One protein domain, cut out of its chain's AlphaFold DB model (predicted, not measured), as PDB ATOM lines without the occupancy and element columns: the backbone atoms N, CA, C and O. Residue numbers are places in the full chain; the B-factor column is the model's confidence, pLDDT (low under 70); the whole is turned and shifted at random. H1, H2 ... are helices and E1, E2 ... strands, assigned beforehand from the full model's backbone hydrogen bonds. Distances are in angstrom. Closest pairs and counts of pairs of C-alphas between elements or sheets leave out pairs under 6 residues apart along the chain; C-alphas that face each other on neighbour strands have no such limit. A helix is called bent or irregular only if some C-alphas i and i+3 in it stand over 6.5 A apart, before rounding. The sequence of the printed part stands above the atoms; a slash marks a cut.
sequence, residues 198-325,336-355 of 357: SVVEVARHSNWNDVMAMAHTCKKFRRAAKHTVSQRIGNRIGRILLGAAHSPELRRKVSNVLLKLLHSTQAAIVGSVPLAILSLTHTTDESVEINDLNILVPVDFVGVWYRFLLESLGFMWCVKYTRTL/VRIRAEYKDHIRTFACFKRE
ATOM      1  N   SER A 198     212.463 181.930 132.681       86.44
ATOM      2  CA  SER A 198     212.563 182.089 134.138       86.44
ATOM      3  C   SER A 198     211.256 182.599 134.742       86.44
ATOM      4  O   SER A 198     210.830 182.131 135.792       86.44
ATOM      5  N   VAL A 199     210.581 183.528 134.062       86.12
ATOM      6  CA  VAL A 199     209.285 184.047 134.513       86.12
ATOM      7  C   VAL A 199     208.189 182.976 134.437       86.12
ATOM      8  O   VAL A 199     207.355 182.892 135.336       86.12
ATOM      9  N   VAL A 200     208.184 182.153 133.383       86.50
ATOM     10  CA  VAL A 200     207.273 181.003 133.263       86.50
ATOM     11  C   VAL A 200     207.548 179.981 134.365       86.50
ATOM     12  O   VAL A 200     206.594 179.446 134.923       86.50
ATOM     13  N   GLU A 201     208.815 179.732 134.700       84.50
ATOM     14  CA  GLU A 201     209.200 178.822 135.780       84.50
ATOM     15  C   GLU A 201     208.696 179.324 137.133       84.50
ATOM     16  O   GLU A 201     208.021 178.585 137.841       84.50
ATOM     17  N   VAL A 202     208.925 180.600 137.457       84.50
ATOM     18  CA  VAL A 202     208.400 181.215 138.688       84.50
ATOM     19  C   VAL A 202     206.877 181.102 138.731       84.50
ATOM     20  O   VAL A 202     206.336 180.560 139.690       84.50
ATOM     21  N   ALA A 203     206.188 181.509 137.661       85.00
ATOM     22  CA  ALA A 203     204.731 181.424 137.578       85.00
ATOM     23  C   ALA A 203     204.206 179.981 137.682       85.00
ATOM     24  O   ALA A 203     203.066 179.773 138.088       85.00
ATOM     25  N   ARG A 204     205.004 178.972 137.310       82.06
ATOM     26  CA  ARG A 204     204.636 177.562 137.475       82.06
ATOM     27  C   ARG A 204     204.614 177.155 138.947       82.06
ATOM     28  O   ARG A 204     203.775 176.346 139.310       82.06
ATOM     29  N   HIS A 205     205.488 177.714 139.781       81.62
ATOM     30  CA  HIS A 205     205.559 177.389 141.213       81.62
ATOM     31  C   HIS A 205     204.720 178.319 142.102       81.62
ATOM     32  O   HIS A 205     204.527 178.022 143.277       81.62
ATOM     33  N   SER A 206     204.202 179.421 141.558       81.88
ATOM     34  CA  SER A 206     203.334 180.362 142.273       81.88
ATOM     35  C   SER A 206     201.891 179.862 142.431       81.88
ATOM     36  O   SER A 206     201.406 179.013 141.673       81.88
ATOM     37  N   ASN A 207     201.165 180.424 143.403       80.12
ATOM     38  CA  ASN A 207     199.735 180.163 143.540       80.12
ATOM     39  C   ASN A 207     198.953 180.812 142.398       80.12
ATOM     40  O   ASN A 207     199.397 181.780 141.784       80.12
ATOM     41  N   TRP A 208     197.749 180.307 142.130       78.19
ATOM     42  CA  TRP A 208     196.946 180.802 141.013       78.19
ATOM     43  C   TRP A 208     196.584 182.286 141.132       78.19
ATOM     44  O   TRP A 208     196.678 183.023 140.151       78.19
ATOM     45  N   ASN A 209     196.236 182.728 142.341       79.50
ATOM     46  CA  ASN A 209     195.959 184.136 142.622       79.50
ATOM     47  C   ASN A 209     197.160 185.017 142.250       79.50
ATOM     48  O   ASN A 209     196.988 186.039 141.589       79.50
ATOM     49  N   ASP A 210     198.370 184.559 142.573       80.88
ATOM     50  CA  ASP A 210     199.614 185.267 142.273       80.88
ATOM     51  C   ASP A 210     199.895 185.267 140.764       80.88
ATOM     52  O   ASP A 210     200.256 186.295 140.203       80.88
ATOM     53  N   VAL A 211     199.666 184.148 140.063       83.06
ATOM     54  CA  VAL A 211     199.819 184.067 138.597       83.06
ATOM     55  C   VAL A 211     198.877 185.041 137.887       83.06
ATOM     56  O   VAL A 211     199.278 185.701 136.922       83.06
ATOM     57  N   MET A 212     197.635 185.149 138.360       80.19
ATOM     58  CA  MET A 212     196.667 186.104 137.829       80.19
ATOM     59  C   MET A 212     197.098 187.540 138.127       80.19
ATOM     60  O   MET A 212     197.163 188.341 137.197       80.19
ATOM     61  N   ALA A 213     197.486 187.848 139.369       79.00
ATOM     62  CA  ALA A 213     198.019 189.160 139.741       79.00
ATOM     63  C   ALA A 213     199.220 189.550 138.861       79.00
ATOM     64  O   ALA A 213     199.216 190.608 138.227       79.00
ATOM     65  N   MET A 214     200.185 188.640 138.685       78.50
ATOM     66  CA  MET A 214     201.331 188.813 137.789       78.50
ATOM     67  C   MET A 214     200.895 189.125 136.352       78.50
ATOM     68  O   MET A 214     201.467 190.015 135.720       78.50
ATOM     69  N   ALA A 215     199.868 188.458 135.818       83.44
ATOM     70  CA  ALA A 215     199.385 188.688 134.453       83.44
ATOM     71  C   ALA A 215     198.875 190.123 134.205       83.44
ATOM     72  O   ALA A 215     198.871 190.597 133.057       83.44
ATOM     73  N   HIS A 216     198.457 190.817 135.266       75.44
ATOM     74  CA  HIS A 216     197.978 192.195 135.206       75.44
ATOM     75  C   HIS A 216     199.103 193.238 135.264       75.44
ATOM     76  O   HIS A 216     198.899 194.351 134.785       75.44
ATOM     77  N   THR A 217     200.304 192.874 135.726       74.25
ATOM     78  CA  THR A 217     201.421 193.822 135.913       74.25
ATOM     79  C   THR A 217     202.063 194.306 134.605       74.25
ATOM     80  O   THR A 217     202.258 195.502 134.414       74.25
ATOM     81  N   CYS A 218     202.405 193.412 133.664       78.69
ATOM     82  CA  CYS A 218     203.049 193.809 132.404       78.69
ATOM     83  C   CYS A 218     202.838 192.805 131.256       78.69
ATOM     84  O   CYS A 218     202.426 191.660 131.454       78.69
ATOM     85  N   LYS A 219     203.166 193.210 130.014       77.88
ATOM     86  CA  LYS A 219     203.028 192.361 128.808       77.88
ATOM     87  C   LYS A 219     203.811 191.043 128.912       77.88
ATOM     88  O   LYS A 219     203.325 190.015 128.441       77.88
ATOM     89  N   LYS A 220     205.011 191.058 129.502       80.25
ATOM     90  CA  LYS A 220     205.876 189.874 129.644       80.25
ATOM     91  C   LYS A 220     205.289 188.869 130.632       80.25
ATOM     92  O   LYS A 220     205.132 187.704 130.274       80.25
ATOM     93  N   PHE A 221     204.874 189.332 131.810       82.69
ATOM     94  CA  PHE A 221     204.191 188.497 132.795       82.69
ATOM     95  C   PHE A 221     202.847 187.980 132.287       82.69
ATOM     96  O   PHE A 221     202.547 186.809 132.465       82.69
ATOM     97  N   ARG A 222     202.084 188.786 131.538       84.56
ATOM     98  CA  ARG A 222     200.856 188.322 130.874       84.56
ATOM     99  C   ARG A 222     201.109 187.176 129.897       84.56
ATOM    100  O   ARG A 222     200.343 186.216 129.865       84.56
ATOM    101  N   ARG A 223     202.171 187.268 129.087       84.44
ATOM    102  CA  ARG A 223     202.578 186.186 128.173       84.44
ATOM    103  C   ARG A 223     202.986 184.936 128.949       84.44
ATOM    104  O   ARG A 223     202.550 183.850 128.579       84.44
ATOM    105  N   ALA A 224     203.769 185.097 130.014       85.94
ATOM    106  CA  ALA A 224     204.186 183.991 130.868       85.94
ATOM    107  C   ALA A 224     202.990 183.314 131.547       85.94
ATOM    108  O   ALA A 224     202.829 182.109 131.411       85.94
ATOM    109  N   ALA A 225     202.096 184.089 132.162       86.25
ATOM    110  CA  ALA A 225     200.866 183.591 132.763       86.25
ATOM    111  C   ALA A 225     200.029 182.830 131.733       86.25
ATOM    112  O   ALA A 225     199.734 181.663 131.954       86.25
ATOM    113  N   LYS A 226     199.745 183.419 130.557       85.88
ATOM    114  CA  LYS A 226     199.020 182.738 129.467       85.88
ATOM    115  C   LYS A 226     199.672 181.405 129.086       85.88
ATOM    116  O   LYS A 226     198.968 180.421 128.863       85.88
ATOM    117  N   HIS A 227     201.001 181.368 129.012       86.56
ATOM    118  CA  HIS A 227     201.745 180.150 128.715       86.56
ATOM    119  C   HIS A 227     201.588 179.107 129.830       86.56
ATOM    120  O   HIS A 227     201.245 177.963 129.538       86.56
ATOM    121  N   THR A 228     201.735 179.499 131.097       86.12
ATOM    122  CA  THR A 228     201.536 178.630 132.267       86.12
ATOM    123  C   THR A 228     200.105 178.089 132.340       86.12
ATOM    124  O   THR A 228     199.920 176.884 132.515       86.12
ATOM    125  N   VAL A 229     199.089 178.933 132.112       84.31
ATOM    126  CA  VAL A 229     197.676 178.522 132.034       84.31
ATOM    127  C   VAL A 229     197.489 177.469 130.944       84.31
ATOM    128  O   VAL A 229     196.938 176.398 131.190       84.31
ATOM    129  N   SER A 230     197.990 177.745 129.737       84.56
ATOM    130  CA  SER A 230     197.880 176.827 128.602       84.56
ATOM    131  C   SER A 230     198.583 175.496 128.871       84.56
ATOM    132  O   SER A 230     198.070 174.450 128.476       84.56
ATOM    133  N   GLN A 231     199.740 175.515 129.543       84.06
ATOM    134  CA  GLN A 231     200.472 174.306 129.921       84.06
ATOM    135  C   GLN A 231     199.705 173.476 130.951       84.06
ATOM    136  O   GLN A 231     199.600 172.265 130.768       84.06
ATOM    137  N   ARG A 232     199.129 174.102 131.987       84.50
ATOM    138  CA  ARG A 232     198.308 173.403 132.991       84.50
ATOM    139  C   ARG A 232     197.061 172.787 132.369       84.50
ATOM    140  O   ARG A 232     196.830 171.590 132.525       84.50
ATOM    141  N   ILE A 233     196.310 173.574 131.595       86.88
ATOM    142  CA  ILE A 233     195.121 173.092 130.879       86.88
ATOM    143  C   ILE A 233     195.500 171.919 129.967       86.88
ATOM    144  O   ILE A 233     194.867 170.866 130.024       86.88
ATOM    145  N   GLY A 234     196.566 172.068 129.177       88.44
ATOM    146  CA  GLY A 234     197.064 171.014 128.299       88.44
ATOM    147  C   GLY A 234     197.456 169.749 129.063       88.44
ATOM    148  O   GLY A 234     196.990 168.664 128.738       88.44
ATOM    149  N   ASN A 235     198.255 169.862 130.122       86.38
ATOM    150  CA  ASN A 235     198.670 168.707 130.919       86.38
ATOM    151  C   ASN A 235     197.483 167.988 131.567       86.38
ATOM    152  O   ASN A 235     197.443 166.756 131.551       86.38
ATOM    153  N   ARG A 236     196.513 168.735 132.107       88.38
ATOM    154  CA  ARG A 236     195.336 168.177 132.781       88.38
ATOM    155  C   ARG A 236     194.402 167.477 131.797       88.38
ATOM    156  O   ARG A 236     194.074 166.314 132.008       88.38
ATOM    157  N   ILE A 237     194.065 168.126 130.680       91.06
ATOM    158  CA  ILE A 237     193.297 167.493 129.597       91.06
ATOM    159  C   ILE A 237     194.028 166.247 129.103       91.06
ATOM    160  O   ILE A 237     193.417 165.202 128.934       91.06
ATOM    161  N   GLY A 238     195.339 166.330 128.884       89.50
ATOM    162  CA  GLY A 238     196.116 165.219 128.347       89.50
ATOM    163  C   GLY A 238     196.165 164.032 129.301       89.50
ATOM    164  O   GLY A 238     196.091 162.896 128.847       89.50
ATOM    165  N   ARG A 239     196.225 164.282 130.616       87.69
ATOM    166  CA  ARG A 239     196.071 163.240 131.641       87.69
ATOM    167  C   ARG A 239     194.688 162.595 131.598       87.69
ATOM    168  O   ARG A 239     194.627 161.379 131.679       87.69
ATOM    169  N   ILE A 240     193.612 163.360 131.415       88.19
ATOM    170  CA  ILE A 240     192.259 162.789 131.286       88.19
ATOM    171  C   ILE A 240     192.134 161.959 130.002       88.19
ATOM    172  O   ILE A 240     191.586 160.862 130.011       88.19
ATOM    173  N   LEU A 241     192.659 162.473 128.887       87.25
ATOM    174  CA  LEU A 241     192.524 161.823 127.587       87.25
ATOM    175  C   LEU A 241     193.384 160.567 127.466       87.25
ATOM    176  O   LEU A 241     192.908 159.577 126.921       87.25
ATOM    177  N   LEU A 242     194.644 160.614 127.911       84.44
ATOM    178  CA  LEU A 242     195.638 159.550 127.710       84.44
ATOM    179  C   LEU A 242     195.991 158.774 128.985       84.44
ATOM    180  O   LEU A 242     196.586 157.707 128.892       84.44
ATOM    181  N   GLY A 243     195.675 159.286 130.170       83.69
ATOM    182  CA  GLY A 243     196.159 158.752 131.443       83.69
ATOM    183  C   GLY A 243     197.523 159.315 131.863       83.69
ATOM    184  O   GLY A 243     198.248 159.947 131.086       83.69
ATOM    185  N   ALA A 244     197.889 159.082 133.127       83.38
ATOM    186  CA  ALA A 244     199.121 159.599 133.729       83.38
ATOM    187  C   ALA A 244     200.406 158.903 133.237       83.38
ATOM    188  O   ALA A 244     201.467 159.525 133.263       83.38
ATOM    189  N   ALA A 245     200.302 157.660 132.750       84.81
ATOM    190  CA  ALA A 245     201.436 156.840 132.307       84.81
ATOM    191  C   ALA A 245     202.162 157.392 131.064       84.81
ATOM    192  O   ALA A 245     203.323 157.072 130.824       84.81
ATOM    193  N   HIS A 246     201.500 158.237 130.273       86.56
ATOM    194  CA  HIS A 246     202.077 158.807 129.056       86.56
ATOM    195  C   HIS A 246     202.982 160.010 129.352       86.56
ATOM    196  O   HIS A 246     202.780 160.734 130.332       86.56
ATOM    197  N   SER A 247     203.946 160.291 128.468       86.56
ATOM    198  CA  SER A 247     204.851 161.435 128.637       86.56
ATOM    199  C   SER A 247     204.105 162.784 128.617       86.56
ATOM    200  O   SER A 247     203.086 162.928 127.925       86.56
ATOM    201  N   PRO A 248     204.583 163.800 129.362       81.94
ATOM    202  CA  PRO A 248     204.009 165.147 129.343       81.94
ATOM    203  C   PRO A 248     203.956 165.774 127.942       81.94
ATOM    204  O   PRO A 248     203.031 166.524 127.636       81.94
ATOM    205  N   GLU A 249     204.929 165.479 127.081       85.06
ATOM    206  CA  GLU A 249     205.014 165.981 125.706       85.06
ATOM    207  C   GLU A 249     203.880 165.425 124.840       85.06
ATOM    208  O   GLU A 249     203.209 166.183 124.135       85.06
ATOM    209  N   LEU A 250     203.625 164.113 124.919       86.44
ATOM    210  CA  LEU A 250     202.544 163.472 124.172       86.44
ATOM    211  C   LEU A 250     201.178 163.965 124.657       86.44
ATOM    212  O   LEU A 250     200.319 164.301 123.838       86.44
ATOM    213  N   ARG A 251     201.011 164.091 125.980       87.19
ATOM    214  CA  ARG A 251     199.822 164.687 126.602       87.19
ATOM    215  C   ARG A 251     199.563 166.093 126.060       87.19
ATOM    216  O   ARG A 251     198.483 166.345 125.536       87.19
ATOM    217  N   ARG A 252     200.573 166.971 126.069       85.56
ATOM    218  CA  ARG A 252     200.473 168.330 125.504       85.56
ATOM    219  C   ARG A 252     200.126 168.325 124.016       85.56
ATOM    220  O   ARG A 252     199.285 169.114 123.592       85.56
ATOM    221  N   LYS A 253     200.735 167.442 123.219       87.62
ATOM    222  CA  LYS A 253     200.462 167.343 121.777       87.62
ATOM    223  C   LYS A 253     198.996 167.002 121.507       87.62
ATOM    224  O   LYS A 253     198.363 167.692 120.712       87.62
ATOM    225  N   VAL A 254     198.450 165.991 122.185       87.62
ATOM    226  CA  VAL A 254     197.046 165.576 122.025       87.62
ATOM    227  C   VAL A 254     196.089 166.651 122.538       87.62
ATOM    228  O   VAL A 254     195.133 167.006 121.849       87.62
ATOM    229  N   SER A 255     196.376 167.253 123.691       91.19
ATOM    230  CA  SER A 255     195.556 168.343 124.224       91.19
ATOM    231  C   SER A 255     195.542 169.567 123.326       91.19
ATOM    232  O   SER A 255     194.495 170.182 123.180       91.19
ATOM    233  N   ASN A 256     196.650 169.897 122.662       90.25
ATOM    234  CA  ASN A 256     196.680 170.990 121.691       90.25
ATOM    235  C   ASN A 256     195.762 170.732 120.488       90.25
ATOM    236  O   ASN A 256     195.186 171.682 119.962       90.25
ATOM    237  N   VAL A 257     195.598 169.475 120.054       91.19
ATOM    238  CA  VAL A 257     194.628 169.127 119.003       91.19
ATOM    239  C   VAL A 257     193.202 169.369 119.502       91.19
ATOM    240  O   VAL A 257     192.430 170.037 118.818       91.19
ATOM    241  N   LEU A 258     192.880 168.926 120.721       91.81
ATOM    242  CA  LEU A 258     191.568 169.167 121.331       91.81
ATOM    243  C   LEU A 258     191.295 170.668 121.543       91.81
ATOM    244  O   LEU A 258     190.206 171.140 121.238       91.81
ATOM    245  N   LEU A 259     192.276 171.442 122.019       90.62
ATOM    246  CA  LEU A 259     192.146 172.892 122.217       90.62
ATOM    247  C   LEU A 259     191.912 173.641 120.898       90.62
ATOM    248  O   LEU A 259     191.105 174.569 120.853       90.62
ATOM    249  N   LYS A 260     192.573 173.224 119.810       91.88
ATOM    250  CA  LYS A 260     192.295 173.751 118.465       91.88
ATOM    251  C   LYS A 260     190.877 173.414 118.014       91.88
ATOM    252  O   LYS A 260     190.209 174.284 117.460       91.88
ATOM    253  N   LEU A 261     190.416 172.190 118.286       93.56
ATOM    254  CA  LEU A 261     189.055 171.772 117.961       93.56
ATOM    255  C   LEU A 261     188.025 172.632 118.705       93.56
ATOM    256  O   LEU A 261     187.163 173.213 118.051       93.56
ATOM    257  N   LEU A 262     188.182 172.805 120.025       93.12
ATOM    258  CA  LEU A 262     187.342 173.693 120.845       93.12
ATOM    259  C   LEU A 262     187.225 175.089 120.238       93.12
ATOM    260  O   LEU A 262     186.119 175.598 120.079       93.12
ATOM    261  N   HIS A 263     188.358 175.681 119.852       91.25
ATOM    262  CA  HIS A 263     188.373 177.003 119.238       91.25
ATOM    263  C   HIS A 263     187.620 177.033 117.900       91.25
ATOM    264  O   HIS A 263     186.791 177.915 117.688       91.25
ATOM    265  N   SER A 264     187.863 176.057 117.020       94.81
ATOM    266  CA  SER A 264     187.240 176.005 115.689       94.81
ATOM    267  C   SER A 264     185.731 175.744 115.713       94.81
ATOM    268  O   SER A 264     185.026 176.207 114.823       94.81
ATOM    269  N   THR A 265     185.229 175.031 116.725       94.44
ATOM    270  CA  THR A 265     183.804 174.682 116.847       94.44
ATOM    271  C   THR A 265     183.069 175.535 117.875       94.44
ATOM    272  O   THR A 265     181.945 175.194 118.227       94.44
ATOM    273  N   GLN A 266     183.714 176.565 118.440       91.50
ATOM    274  CA  GLN A 266     183.179 177.370 119.549       91.50
ATOM    275  C   GLN A 266     182.694 176.525 120.745       91.50
ATOM    276  O   GLN A 266     181.758 176.889 121.452       91.50
ATOM    277  N   ALA A 267     183.319 175.367 120.960       91.94
ATOM    278  CA  ALA A 267     182.995 174.498 122.079       91.94
ATOM    279  C   ALA A 267     183.770 174.940 123.328       91.94
ATOM    280  O   ALA A 267     184.852 175.524 123.238       91.94
ATOM    281  N   ALA A 268     183.225 174.648 124.506       90.81
ATOM    282  CA  ALA A 268     183.778 175.096 125.778       90.81
ATOM    283  C   ALA A 268     183.958 173.929 126.749       90.81
ATOM    284  O   ALA A 268     183.079 173.081 126.888       90.81
ATOM    285  N   ILE A 269     185.088 173.903 127.458       90.69
ATOM    286  CA  ILE A 269     185.284 172.982 128.581       90.69
ATOM    287  C   ILE A 269     184.540 173.543 129.790       90.69
ATOM    288  O   ILE A 269     184.693 174.717 130.121       90.69
ATOM    289  N   VAL A 270     183.777 172.692 130.468       88.88
ATOM    290  CA  VAL A 270     182.992 173.051 131.654       88.88
ATOM    291  C   VAL A 270     183.215 172.060 132.799       88.88
ATOM    292  O   VAL A 270     183.896 171.043 132.653       88.88
ATOM    293  N   GLY A 271     182.646 172.361 133.966       87.50
ATOM    294  CA  GLY A 271     182.671 171.476 135.130       87.50
ATOM    295  C   GLY A 271     184.016 171.463 135.857       87.50
ATOM    296  O   GLY A 271     184.578 172.513 136.168       87.50
ATOM    297  N   SER A 272     184.512 170.263 136.154       87.12
ATOM    298  CA  SER A 272     185.633 170.020 137.069       87.12
ATOM    299  C   SER A 272     186.953 170.649 136.613       87.12
ATOM    300  O   SER A 272     187.718 171.136 137.441       87.12
ATOM    301  N   VAL A 273     187.228 170.686 135.302       89.00
ATOM    302  CA  VAL A 273     188.519 171.167 134.777       89.00
ATOM    303  C   VAL A 273     188.710 172.679 134.974       89.00
ATOM    304  O   VAL A 273     189.707 173.044 135.596       89.00
ATOM    305  N   PRO A 274     187.807 173.580 134.526       87.06
ATOM    306  CA  PRO A 274     187.959 175.012 134.787       87.06
ATOM    307  C   PRO A 274     187.987 175.337 136.281       87.06
ATOM    308  O   PRO A 274     188.805 176.146 136.707       87.06
ATOM    309  N   LEU A 275     187.151 174.666 137.083       86.06
ATOM    310  CA  LEU A 275     187.133 174.856 138.532       86.06
ATOM    311  C   LEU A 275     188.489 174.511 139.158       86.06
ATOM    312  O   LEU A 275     189.017 175.303 139.928       86.06
ATOM    313  N   ALA A 276     189.075 173.373 138.782       85.69
ATOM    314  CA  ALA A 276     190.376 172.935 139.275       85.69
ATOM    315  C   ALA A 276     191.520 173.871 138.869       85.69
ATOM    316  O   ALA A 276     192.431 174.106 139.657       85.69
ATOM    317  N   ILE A 277     191.474 174.440 137.661       82.31
ATOM    318  CA  ILE A 277     192.469 175.430 137.224       82.31
ATOM    319  C   ILE A 277     192.419 176.688 138.100       82.31
ATOM    320  O   ILE A 277     193.470 177.250 138.398       82.31
ATOM    321  N   LEU A 278     191.223 177.103 138.529       79.88
ATOM    322  CA  LEU A 278     191.025 178.290 139.363       79.88
ATOM    323  C   LEU A 278     191.304 178.048 140.854       79.88
ATOM    324  O   LEU A 278     191.688 178.986 141.548       79.88
ATOM    325  N   SER A 279     191.088 176.828 141.353       79.94
ATOM    326  CA  SER A 279     191.155 176.521 142.788       79.94
ATOM    327  C   SER A 279     192.438 175.818 143.230       79.94
ATOM    328  O   SER A 279     192.814 175.936 144.395       79.94
ATOM    329  N   LEU A 280     193.118 175.096 142.336       79.69
ATOM    330  CA  LEU A 280     194.311 174.323 142.677       79.69
ATOM    331  C   LEU A 280     195.595 175.081 142.334       79.69
ATOM    332  O   LEU A 280     195.711 175.738 141.293       79.69
ATOM    333  N   THR A 281     196.600 174.915 143.186       73.62
ATOM    334  CA  THR A 281     197.993 175.297 142.915       73.62
ATOM    335  C   THR A 281     198.637 174.301 141.950       73.62
ATOM    336  O   THR A 281     198.123 173.205 141.763       73.62
ATOM    337  N   HIS A 282     199.790 174.625 141.360       71.38
ATOM    338  CA  HIS A 282     200.508 173.677 140.497       71.38
ATOM    339  C   HIS A 282     200.924 172.386 141.225       71.38
ATOM    340  O   HIS A 282     200.816 171.298 140.668       71.38
ATOM    341  N   THR A 283     201.365 172.490 142.482       73.06
ATOM    342  CA  THR A 283     201.773 171.333 143.299       73.06
ATOM    343  C   THR A 283     200.605 170.394 143.596       73.06
ATOM    344  O   THR A 283     200.760 169.178 143.536       73.06
ATOM    345  N   THR A 284     199.420 170.948 143.856       79.50
ATOM    346  CA  THR A 284     198.191 170.166 144.070       79.50
ATOM    347  C   THR A 284     197.535 169.729 142.761       79.50
ATOM    348  O   THR A 284     196.770 168.764 142.739       79.50
ATOM    349  N   ASP A 285     197.867 170.387 141.645       75.50
ATOM    350  CA  ASP A 285     197.362 170.056 140.314       75.50
ATOM    351  C   ASP A 285     197.699 168.605 139.959       75.50
ATOM    352  O   ASP A 285     196.884 167.888 139.375       75.50
ATOM    353  N   GLU A 286     198.896 168.160 140.342       74.19
ATOM    354  CA  GLU A 286     199.361 166.825 140.008       74.19
ATOM    355  C   GLU A 286     198.774 165.722 140.885       74.19
ATOM    356  O   GLU A 286     198.656 164.596 140.395       74.19
ATOM    357  N   SER A 287     198.408 166.040 142.129       78.62
ATOM    358  CA  SER A 287     197.890 165.086 143.114       78.62
ATOM    359  C   SER A 287     196.375 164.907 143.046       78.62
ATOM    360  O   SER A 287     195.868 163.873 143.468       78.62
ATOM    361  N   VAL A 288     195.636 165.905 142.549       83.19
ATOM    362  CA  VAL A 288     194.174 165.819 142.431       83.19
ATOM    363  C   VAL A 288     193.793 165.090 141.148       83.19
ATOM    364  O   VAL A 288     193.907 165.624 140.034       83.19
ATOM    365  N   GLU A 289     193.301 163.868 141.328       82.19
ATOM    366  CA  GLU A 289     192.778 163.033 140.258       82.19
ATOM    367  C   GLU A 289     191.420 163.574 139.782       82.19
ATOM    368  O   GLU A 289     190.442 163.621 140.525       82.19
ATOM    369  N   ILE A 290     191.375 164.016 138.526       84.38
ATOM    370  CA  ILE A 290     190.145 164.401 137.829       84.38
ATOM    371  C   ILE A 290     190.050 163.484 136.626       84.38
ATOM    372  O   ILE A 290     190.913 163.535 135.753       84.38
ATOM    373  N   ASN A 291     189.015 162.648 136.609       83.12
ATOM    374  CA  ASN A 291     188.832 161.581 135.623       83.12
ATOM    375  C   ASN A 291     187.678 161.856 134.651       83.12
ATOM    376  O   ASN A 291     187.271 160.973 133.898       83.12
ATOM    377  N   ASP A 292     187.140 163.074 134.669       85.62
ATOM    378  CA  ASP A 292     186.064 163.520 133.800       85.62
ATOM    379  C   ASP A 292     186.449 164.790 133.030       85.62
ATOM    380  O   ASP A 292     187.128 165.687 133.531       85.62
ATOM    381  N   LEU A 293     185.998 164.864 131.779       88.56
ATOM    382  CA  LEU A 293     186.105 166.046 130.931       88.56
ATOM    383  C   LEU A 293     184.718 166.350 130.376       88.56
ATOM    384  O   LEU A 293     184.191 165.591 129.566       88.56
ATOM    385  N   ASN A 294     184.137 167.466 130.809       88.94
ATOM    386  CA  ASN A 294     182.829 167.910 130.341       88.94
ATOM    387  C   ASN A 294     183.018 169.005 129.289       88.94
ATOM    388  O   ASN A 294     183.777 169.954 129.501       88.94
ATOM    389  N   ILE A 295     182.338 168.869 128.152       90.88
ATOM    390  CA  ILE A 295     182.460 169.787 127.017       90.88
ATOM    391  C   ILE A 295     181.060 170.174 126.550       90.88
ATOM    392  O   ILE A 295     180.225 169.307 126.297       90.88
ATOM    393  N   LEU A 296     180.813 171.474 126.423       90.00
ATOM    394  CA  LEU A 296     179.650 172.012 125.730       90.00
ATOM    395  C   LEU A 296     180.000 172.206 124.261       90.00
ATOM    396  O   LEU A 296     180.975 172.883 123.936       90.00
ATOM    397  N   VAL A 297     179.199 171.609 123.384       90.25
ATOM    398  CA  VAL A 297     179.410 171.610 121.936       90.25
ATOM    399  C   VAL A 297     178.168 172.192 121.259       90.25
ATOM    400  O   VAL A 297     177.067 171.715 121.544       90.25
ATOM    401  N   PRO A 298     178.303 173.189 120.363       89.69
ATOM    402  CA  PRO A 298     177.175 173.650 119.562       89.69
ATOM    403  C   PRO A 298     176.646 172.533 118.657       89.69
ATOM    404  O   PRO A 298     177.421 171.747 118.106       89.69
ATOM    405  N   VAL A 299     175.322 172.472 118.488       84.50
ATOM    406  CA  VAL A 299     174.632 171.361 117.803       84.50
ATOM    407  C   VAL A 299     175.177 171.124 116.389       84.50
ATOM    408  O   VAL A 299     175.362 169.974 115.991       84.50
ATOM    409  N   ASP A 300     175.536 172.194 115.680       89.94
ATOM    410  CA  ASP A 300     176.045 172.143 114.303       89.94
ATOM    411  C   ASP A 300     177.384 171.393 114.169       89.94
ATOM    412  O   ASP A 300     177.724 170.901 113.093       89.94
ATOM    413  N   PHE A 301     178.141 171.248 115.263       93.00
ATOM    414  CA  PHE A 301     179.468 170.621 115.265       93.00
ATOM    415  C   PHE A 301     179.505 169.236 115.919       93.00
ATOM    416  O   PHE A 301     180.579 168.636 116.020       93.00
ATOM    417  N   VAL A 302     178.360 168.685 116.330       87.38
ATOM    418  CA  VAL A 302     178.283 167.388 117.029       87.38
ATOM    419  C   VAL A 302     178.952 166.261 116.230       87.38
ATOM    420  O   VAL A 302     179.715 165.474 116.790       87.38
ATOM    421  N   GLY A 303     178.751 166.217 114.908       87.31
ATOM    422  CA  GLY A 303     179.370 165.204 114.043       87.31
ATOM    423  C   GLY A 303     180.904 165.261 114.026       87.31
ATOM    424  O   GLY A 303     181.559 164.218 114.031       87.31
ATOM    425  N   VAL A 304     181.487 166.466 114.066       92.56
ATOM    426  CA  VAL A 304     182.948 166.665 114.114       92.56
ATOM    427  C   VAL A 304     183.512 166.128 115.429       92.56
ATOM    428  O   VAL A 304     184.529 165.435 115.439       92.56
ATOM    429  N   TRP A 305     182.819 166.402 116.535       91.12
ATOM    430  CA  TRP A 305     183.209 165.937 117.863       91.12
ATOM    431  C   TRP A 305     183.118 164.421 118.010       91.12
ATOM    432  O   TRP A 305     184.045 163.816 118.547       91.12
ATOM    433  N   TYR A 306     182.068 163.781 117.487       88.75
ATOM    434  CA  TYR A 306     181.985 162.318 117.486       88.75
ATOM    435  C   TYR A 306     183.102 161.676 116.678       88.75
ATOM    436  O   TYR A 306     183.743 160.753 117.178       88.75
ATOM    437  N   ARG A 307     183.393 162.194 115.481       89.50
ATOM    438  CA  ARG A 307     184.506 161.700 114.666       89.50
ATOM    439  C   ARG A 307     185.830 161.790 115.424       89.50
ATOM    440  O   ARG A 307     186.577 160.821 115.496       89.50
ATOM    441  N   PHE A 308     186.100 162.938 116.040       89.12
ATOM    442  CA  PHE A 308     187.321 163.144 116.811       89.12
ATOM    443  C   PHE A 308     187.430 162.189 118.014       89.12
ATOM    444  O   PHE A 308     188.464 161.550 118.203       89.12
ATOM    445  N   LEU A 309     186.368 162.054 118.814       87.19
ATOM    446  CA  LEU A 309     186.380 161.208 120.011       87.19
ATOM    447  C   LEU A 309     186.476 159.714 119.669       87.19
ATOM    448  O   LEU A 309     187.297 159.013 120.261       87.19
ATOM    449  N   LEU A 310     185.672 159.239 118.715       86.25
ATOM    450  CA  LEU A 310     185.597 157.822 118.350       86.25
ATOM    451  C   LEU A 310     186.784 157.390 117.484       86.25
ATOM    452  O   LEU A 310     187.475 156.435 117.819       86.25
ATOM    453  N   GLU A 311     187.039 158.099 116.384       86.50
ATOM    454  CA  GLU A 311     187.995 157.653 115.364       86.50
ATOM    455  C   GLU A 311     189.427 158.088 115.683       86.50
ATOM    456  O   GLU A 311     190.366 157.341 115.427       86.50
ATOM    457  N   SER A 312     189.624 159.290 116.245       84.81
ATOM    458  CA  SER A 312     190.979 159.811 116.501       84.81
ATOM    459  C   SER A 312     191.513 159.455 117.885       84.81
ATOM    460  O   SER A 312     192.718 159.262 118.043       84.81
ATOM    461  N   LEU A 313     190.644 159.403 118.899       81.94
ATOM    462  CA  LEU A 313     191.047 159.143 120.285       81.94
ATOM    463  C   LEU A 313     190.648 157.753 120.800       81.94
ATOM    464  O   LEU A 313     191.083 157.384 121.892       81.94
ATOM    465  N   GLY A 314     189.859 156.986 120.038       83.19
ATOM    466  CA  GLY A 314     189.456 155.625 120.404       83.19
ATOM    467  C   GLY A 314     188.549 155.561 121.633       83.19
ATOM    468  O   GLY A 314     188.534 154.556 122.342       83.19
ATOM    469  N   PHE A 315     187.825 156.638 121.944       83.44
ATOM    470  CA  PHE A 315     186.799 156.578 122.977       83.44
ATOM    471  C   PHE A 315     185.618 155.754 122.472       83.44
ATOM    472  O   PHE A 315     185.258 155.825 121.301       83.44
ATOM    473  N   MET A 316     184.970 155.017 123.367       81.44
ATOM    474  CA  MET A 316     183.737 154.309 123.051       81.44
ATOM    475  C   MET A 316     182.548 155.004 123.692       81.44
ATOM    476  O   MET A 316     182.656 155.619 124.758       81.44
ATOM    477  N   TRP A 317     181.388 154.871 123.053       77.94
ATOM    478  CA  TRP A 317     180.123 155.263 123.655       77.94
ATOM    479  C   TRP A 317     179.933 154.534 124.980       77.94
ATOM    480  O   TRP A 317     179.954 153.306 125.048       77.94
ATOM    481  N   CYS A 318     179.729 155.300 126.043       71.00
ATOM    482  CA  CYS A 318     179.399 154.765 127.344       71.00
ATOM    483  C   CYS A 318     177.965 155.152 127.670       71.00
ATOM    484  O   CYS A 318     177.675 156.271 128.088       71.00
ATOM    485  N   VAL A 319     177.048 154.202 127.526       59.94
ATOM    486  CA  VAL A 319     175.727 154.325 128.142       59.94
ATOM    487  C   VAL A 319     175.909 153.984 129.620       59.94
ATOM    488  O   VAL A 319     175.693 152.849 130.034       59.94
ATOM    489  N   LYS A 320     176.417 154.918 130.433       50.16
ATOM    490  CA  LYS A 320     176.648 154.652 131.860       50.16
ATOM    491  C   LYS A 320     175.311 154.630 132.623       50.16
ATOM    492  O   LYS A 320     174.946 155.586 133.293       50.16
ATOM    493  N   TYR A 321     174.590 153.511 132.526       45.09
ATOM    494  CA  TYR A 321     173.702 153.003 133.576       45.09
ATOM    495  C   TYR A 321     174.592 152.263 134.575       45.09
ATOM    496  O   TYR A 321     174.963 151.114 134.340       45.09
ATOM    497  N   THR A 322     174.980 152.893 135.685       40.16
ATOM    498  CA  THR A 322     175.698 152.146 136.728       40.16
ATOM    499  C   THR A 322     174.689 151.414 137.603       40.16
ATOM    500  O   THR A 322     174.152 151.951 138.566       40.16
ATOM    501  N   ARG A 323     174.422 150.166 137.211       37.75
ATOM    502  CA  ARG A 323     173.921 149.082 138.053       37.75
ATOM    503  C   ARG A 323     175.022 148.763 139.074       37.75
ATOM    504  O   ARG A 323     176.031 148.169 138.714       37.75
ATOM    505  N   THR A 324     174.839 149.122 140.335       37.50
ATOM    506  CA  THR A 324     175.393 148.340 141.450       37.50
ATOM    507  C   THR A 324     174.211 147.631 142.083       37.50
ATOM    508  O   THR A 324     173.548 148.160 142.966       37.50
ATOM    509  N   LEU A 325     173.886 146.459 141.532       39.44
ATOM    510  CA  LEU A 325     172.973 145.515 142.161       39.44
ATOM    511  C   LEU A 325     173.711 144.862 143.329       39.44
ATOM    512  O   LEU A 325     174.574 144.015 143.118       39.44
ATOM    513  N   VAL A 336     169.783 160.484 134.569       50.53
ATOM    514  CA  VAL A 336     170.634 161.672 134.728       50.53
ATOM    515  C   VAL A 336     169.756 162.859 134.349       50.53
ATOM    516  O   VAL A 336     169.558 163.164 133.174       50.53
ATOM    517  N   ARG A 337     169.089 163.450 135.343       53.16
ATOM    518  CA  ARG A 337     168.188 164.568 135.127       53.16
ATOM    519  C   ARG A 337     169.108 165.741 134.874       53.16
ATOM    520  O   ARG A 337     169.650 166.315 135.815       53.16
ATOM    521  N   ILE A 338     169.272 166.081 133.595       56.50
ATOM    522  CA  ILE A 338     169.581 167.455 133.205       56.50
ATOM    523  C   ILE A 338     168.669 168.318 134.078       56.50
ATOM    524  O   ILE A 338     167.442 168.128 134.059       56.50
ATOM    525  N   ARG A 339     169.267 169.146 134.947       55.59
ATOM    526  CA  ARG A 339     168.490 169.978 135.871       55.59
ATOM    527  C   ARG A 339     167.474 170.763 135.052       55.59
ATOM    528  O   ARG A 339     167.756 171.104 133.904       55.59
ATOM    529  N   ALA A 340     166.288 170.995 135.611       64.00
ATOM    530  CA  ALA A 340     165.188 171.609 134.867       64.00
ATOM    531  C   ALA A 340     165.623 172.917 134.178       64.00
ATOM    532  O   ALA A 340     165.288 173.117 133.018       64.00
ATOM    533  N   GLU A 341     166.480 173.698 134.846       61.66
ATOM    534  CA  GLU A 341     167.102 174.935 134.352       61.66
ATOM    535  C   GLU A 341     167.954 174.802 133.070       61.66
ATOM    536  O   GLU A 341     168.176 175.793 132.387       61.66
ATOM    537  N   TYR A 342     168.417 173.601 132.704       59.38
ATOM    538  CA  TYR A 342     169.245 173.375 131.510       59.38
ATOM    539  C   TYR A 342     168.514 172.643 130.380       59.38
ATOM    540  O   TYR A 342     169.093 172.445 129.310       59.38
ATOM    541  N   LYS A 343     167.260 172.217 130.594       63.53
ATOM    542  CA  LYS A 343     166.506 171.421 129.609       63.53
ATOM    543  C   LYS A 343     166.252 172.167 128.301       63.53
ATOM    544  O   LYS A 343     166.274 171.540 127.249       63.53
ATOM    545  N   ASP A 344     166.084 173.482 128.369       65.25
ATOM    546  CA  ASP A 344     165.813 174.311 127.189       65.25
ATOM    547  C   ASP A 344     167.085 174.594 126.367       65.25
ATOM    548  O   ASP A 344     167.010 174.985 125.200       65.25
ATOM    549  N   HIS A 345     168.265 174.349 126.950       61.72
ATOM    550  CA  HIS A 345     169.566 174.694 126.370       61.72
ATOM    551  C   HIS A 345     170.412 173.473 125.977       61.72
ATOM    552  O   HIS A 345     171.240 173.564 125.071       61.72
ATOM    553  N   ILE A 346     170.206 172.316 126.614       63.41
ATOM    554  CA  ILE A 346     170.940 171.076 126.326       63.41
ATOM    555  C   ILE A 346     170.051 170.141 125.508       63.41
ATOM    556  O   ILE A 346     169.175 169.465 126.043       63.41
ATOM    557  N   ARG A 347     170.305 170.071 124.196       60.03
ATOM    558  CA  ARG A 347     169.521 169.228 123.275       60.03
ATOM    559  C   ARG A 347     169.896 167.748 123.318       60.03
ATOM    560  O   ARG A 347     169.045 166.898 123.080       60.03
ATOM    561  N   THR A 348     171.158 167.439 123.604       63.56
ATOM    562  CA  THR A 348     171.688 166.069 123.597       63.56
ATOM    563  C   THR A 348     172.771 165.904 124.655       63.56
ATOM    564  O   THR A 348     173.596 166.796 124.835       63.56
ATOM    565  N   PHE A 349     172.800 164.746 125.315       71.31
ATOM    566  CA  PHE A 349     173.836 164.366 126.274       71.31
ATOM    567  C   PHE A 349     174.492 163.065 125.810       71.31
ATOM    568  O   PHE A 349     173.799 162.080 125.560       71.31
ATOM    569  N   ALA A 350     175.817 163.063 125.694       72.25
ATOM    570  CA  ALA A 350     176.596 161.903 125.284       72.25
ATOM    571  C   ALA A 350     177.726 161.673 126.289       72.25
ATOM    572  O   ALA A 350     178.415 162.612 126.686       72.25
ATOM    573  N   CYS A 351     177.911 160.421 126.702       76.69
ATOM    574  CA  CYS A 351     178.988 160.024 127.597       76.69
ATOM    575  C   CYS A 351     179.903 159.042 126.869       76.69
ATOM    576  O   CYS A 351     179.443 158.117 126.198       76.69
ATOM    577  N   PHE A 352     181.205 159.256 127.009       77.25
ATOM    578  CA  PHE A 352     182.243 158.455 126.384       77.25
ATOM    579  C   PHE A 352     183.170 157.910 127.460       77.25
ATOM    580  O   PHE A 352     183.476 158.598 128.434       77.25
ATOM    581  N   LYS A 353     183.625 156.672 127.288       79.81
ATOM    582  CA  LYS A 353     184.620 156.053 128.161       79.81
ATOM    583  C   LYS A 353     185.703 155.429 127.295       79.81
ATOM    584  O   LYS A 353     185.414 154.826 126.265       79.81
ATOM    585  N   ARG A 354     186.950 155.581 127.720       75.56
ATOM    586  CA  ARG A 354     188.079 154.862 127.138       75.56
ATOM    587  C   ARG A 354     188.147 153.460 127.752       75.56
ATOM    588  O   ARG A 354     187.930 153.322 128.959       75.56
ATOM    589  N   GLU A 355     188.395 152.430 126.947       70.06
ATOM    590  CA  GLU A 355     188.680 151.098 127.495       70.06
ATOM    591  C   GLU A 355     189.906 151.180 128.408       70.06
ATOM    592  O   GLU A 355     190.849 151.920 128.120       70.06
TER     593      GLU A 355
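AT A GLANCE: This is residues 198 to 325 and 336 to 355 of the 357 residues of an uncharacterized protein of Mycena chlorophos (UniProt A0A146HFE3). One long helix, H3, runs through the body as a core rod, with H1 and H2 packed on its first part, H4 crossing its last part and H5 packed on its residues 229 to 237. Beyond this helical body, a tiny two-stranded ladder, E1 with E2, leads to H7, which is set off near H4, and to a loose tail of long unnamed stretches. The 148 printed residues have seven named helices and two named strands in the order H1, H2, H3, H4, E1, H5, H6, E2, H7; the sheet, E1 - E2, is antiparallel. The class is mostly helix, and the whole is compact, with a radius of gyration of the C-alphas of 17.1 A and spans of 49 by 36 by 33 A.

HOW THE PARTS SIT: Start at H1, residues 198 to 205, and look to the hub, H3, residues 219 to 242: its residues 221 to 228 alone touch H1, closest at the C-alphas of Val 200 and Ala 224, 4.9 A, at a steep tilt of 49 degrees. H2, residues 208 to 217, forms a helical hairpin with H3; it touches residues 221 to 226 alone, closest at C-alphas 215 and 222, 3.9 A, at a shallow tilt of 33 degrees, only just short of steep, opposite ways. H4, residues 248 to 264, is about perpendicular to H3 at 78 degrees and touches its residues 231 to 242 alone, closest at C-alphas 238 and 251, 4.1 A. Next find E1, residues 268 to 270, antiparallel to E2, residues 294 to 296, with N 268 and O 296 2.9 A apart, within hydrogen-bond range. H5, residues 272 to 279, touches residues 229 to 237 of H3 alone, closest at C-alphas 277 and 233, 7.3 A. H6, residues 282 to 285, only just touches H1, with 3 pairs of C-alphas within 8 A, closest at C-alphas 282 and 205, 6.3 A. H7, residues 299 to 312, touches no helix but is near H4. Every O i to N i+4 pair is within hydrogen-bond range in H1, H3, H4 and H5, against 5 of 6 in H2 and 8 of 10 in H7; H6 is too short for one.

IN THESE COORDINATES: Find C-alpha 198 at (212.563, 182.089, 134.138), where H1 begins. H3 runs 33.7 A from C-alpha 219 at (203.028, 192.361, 128.808), H4 24.2 A, and H7 20.1 A to C-alpha 312 at (190.979, 159.811, 116.501). H7 is irregular: C-alphas 300 and 303 are 7.7 A apart.

THE WHOLE: Look for the cut at residues 326 to 335, 17.9 A from C-alpha 325 to C-alpha 336. No link between named elements is long, but residues 313 to 325 and 336 to 355 hold no named element; residues 316 to 317 pair antiparallel with 352 to 353, and residues 339 to 345 stand free. The model's pLDDT is under 70 at residues 319 to 325 and 336 to 348.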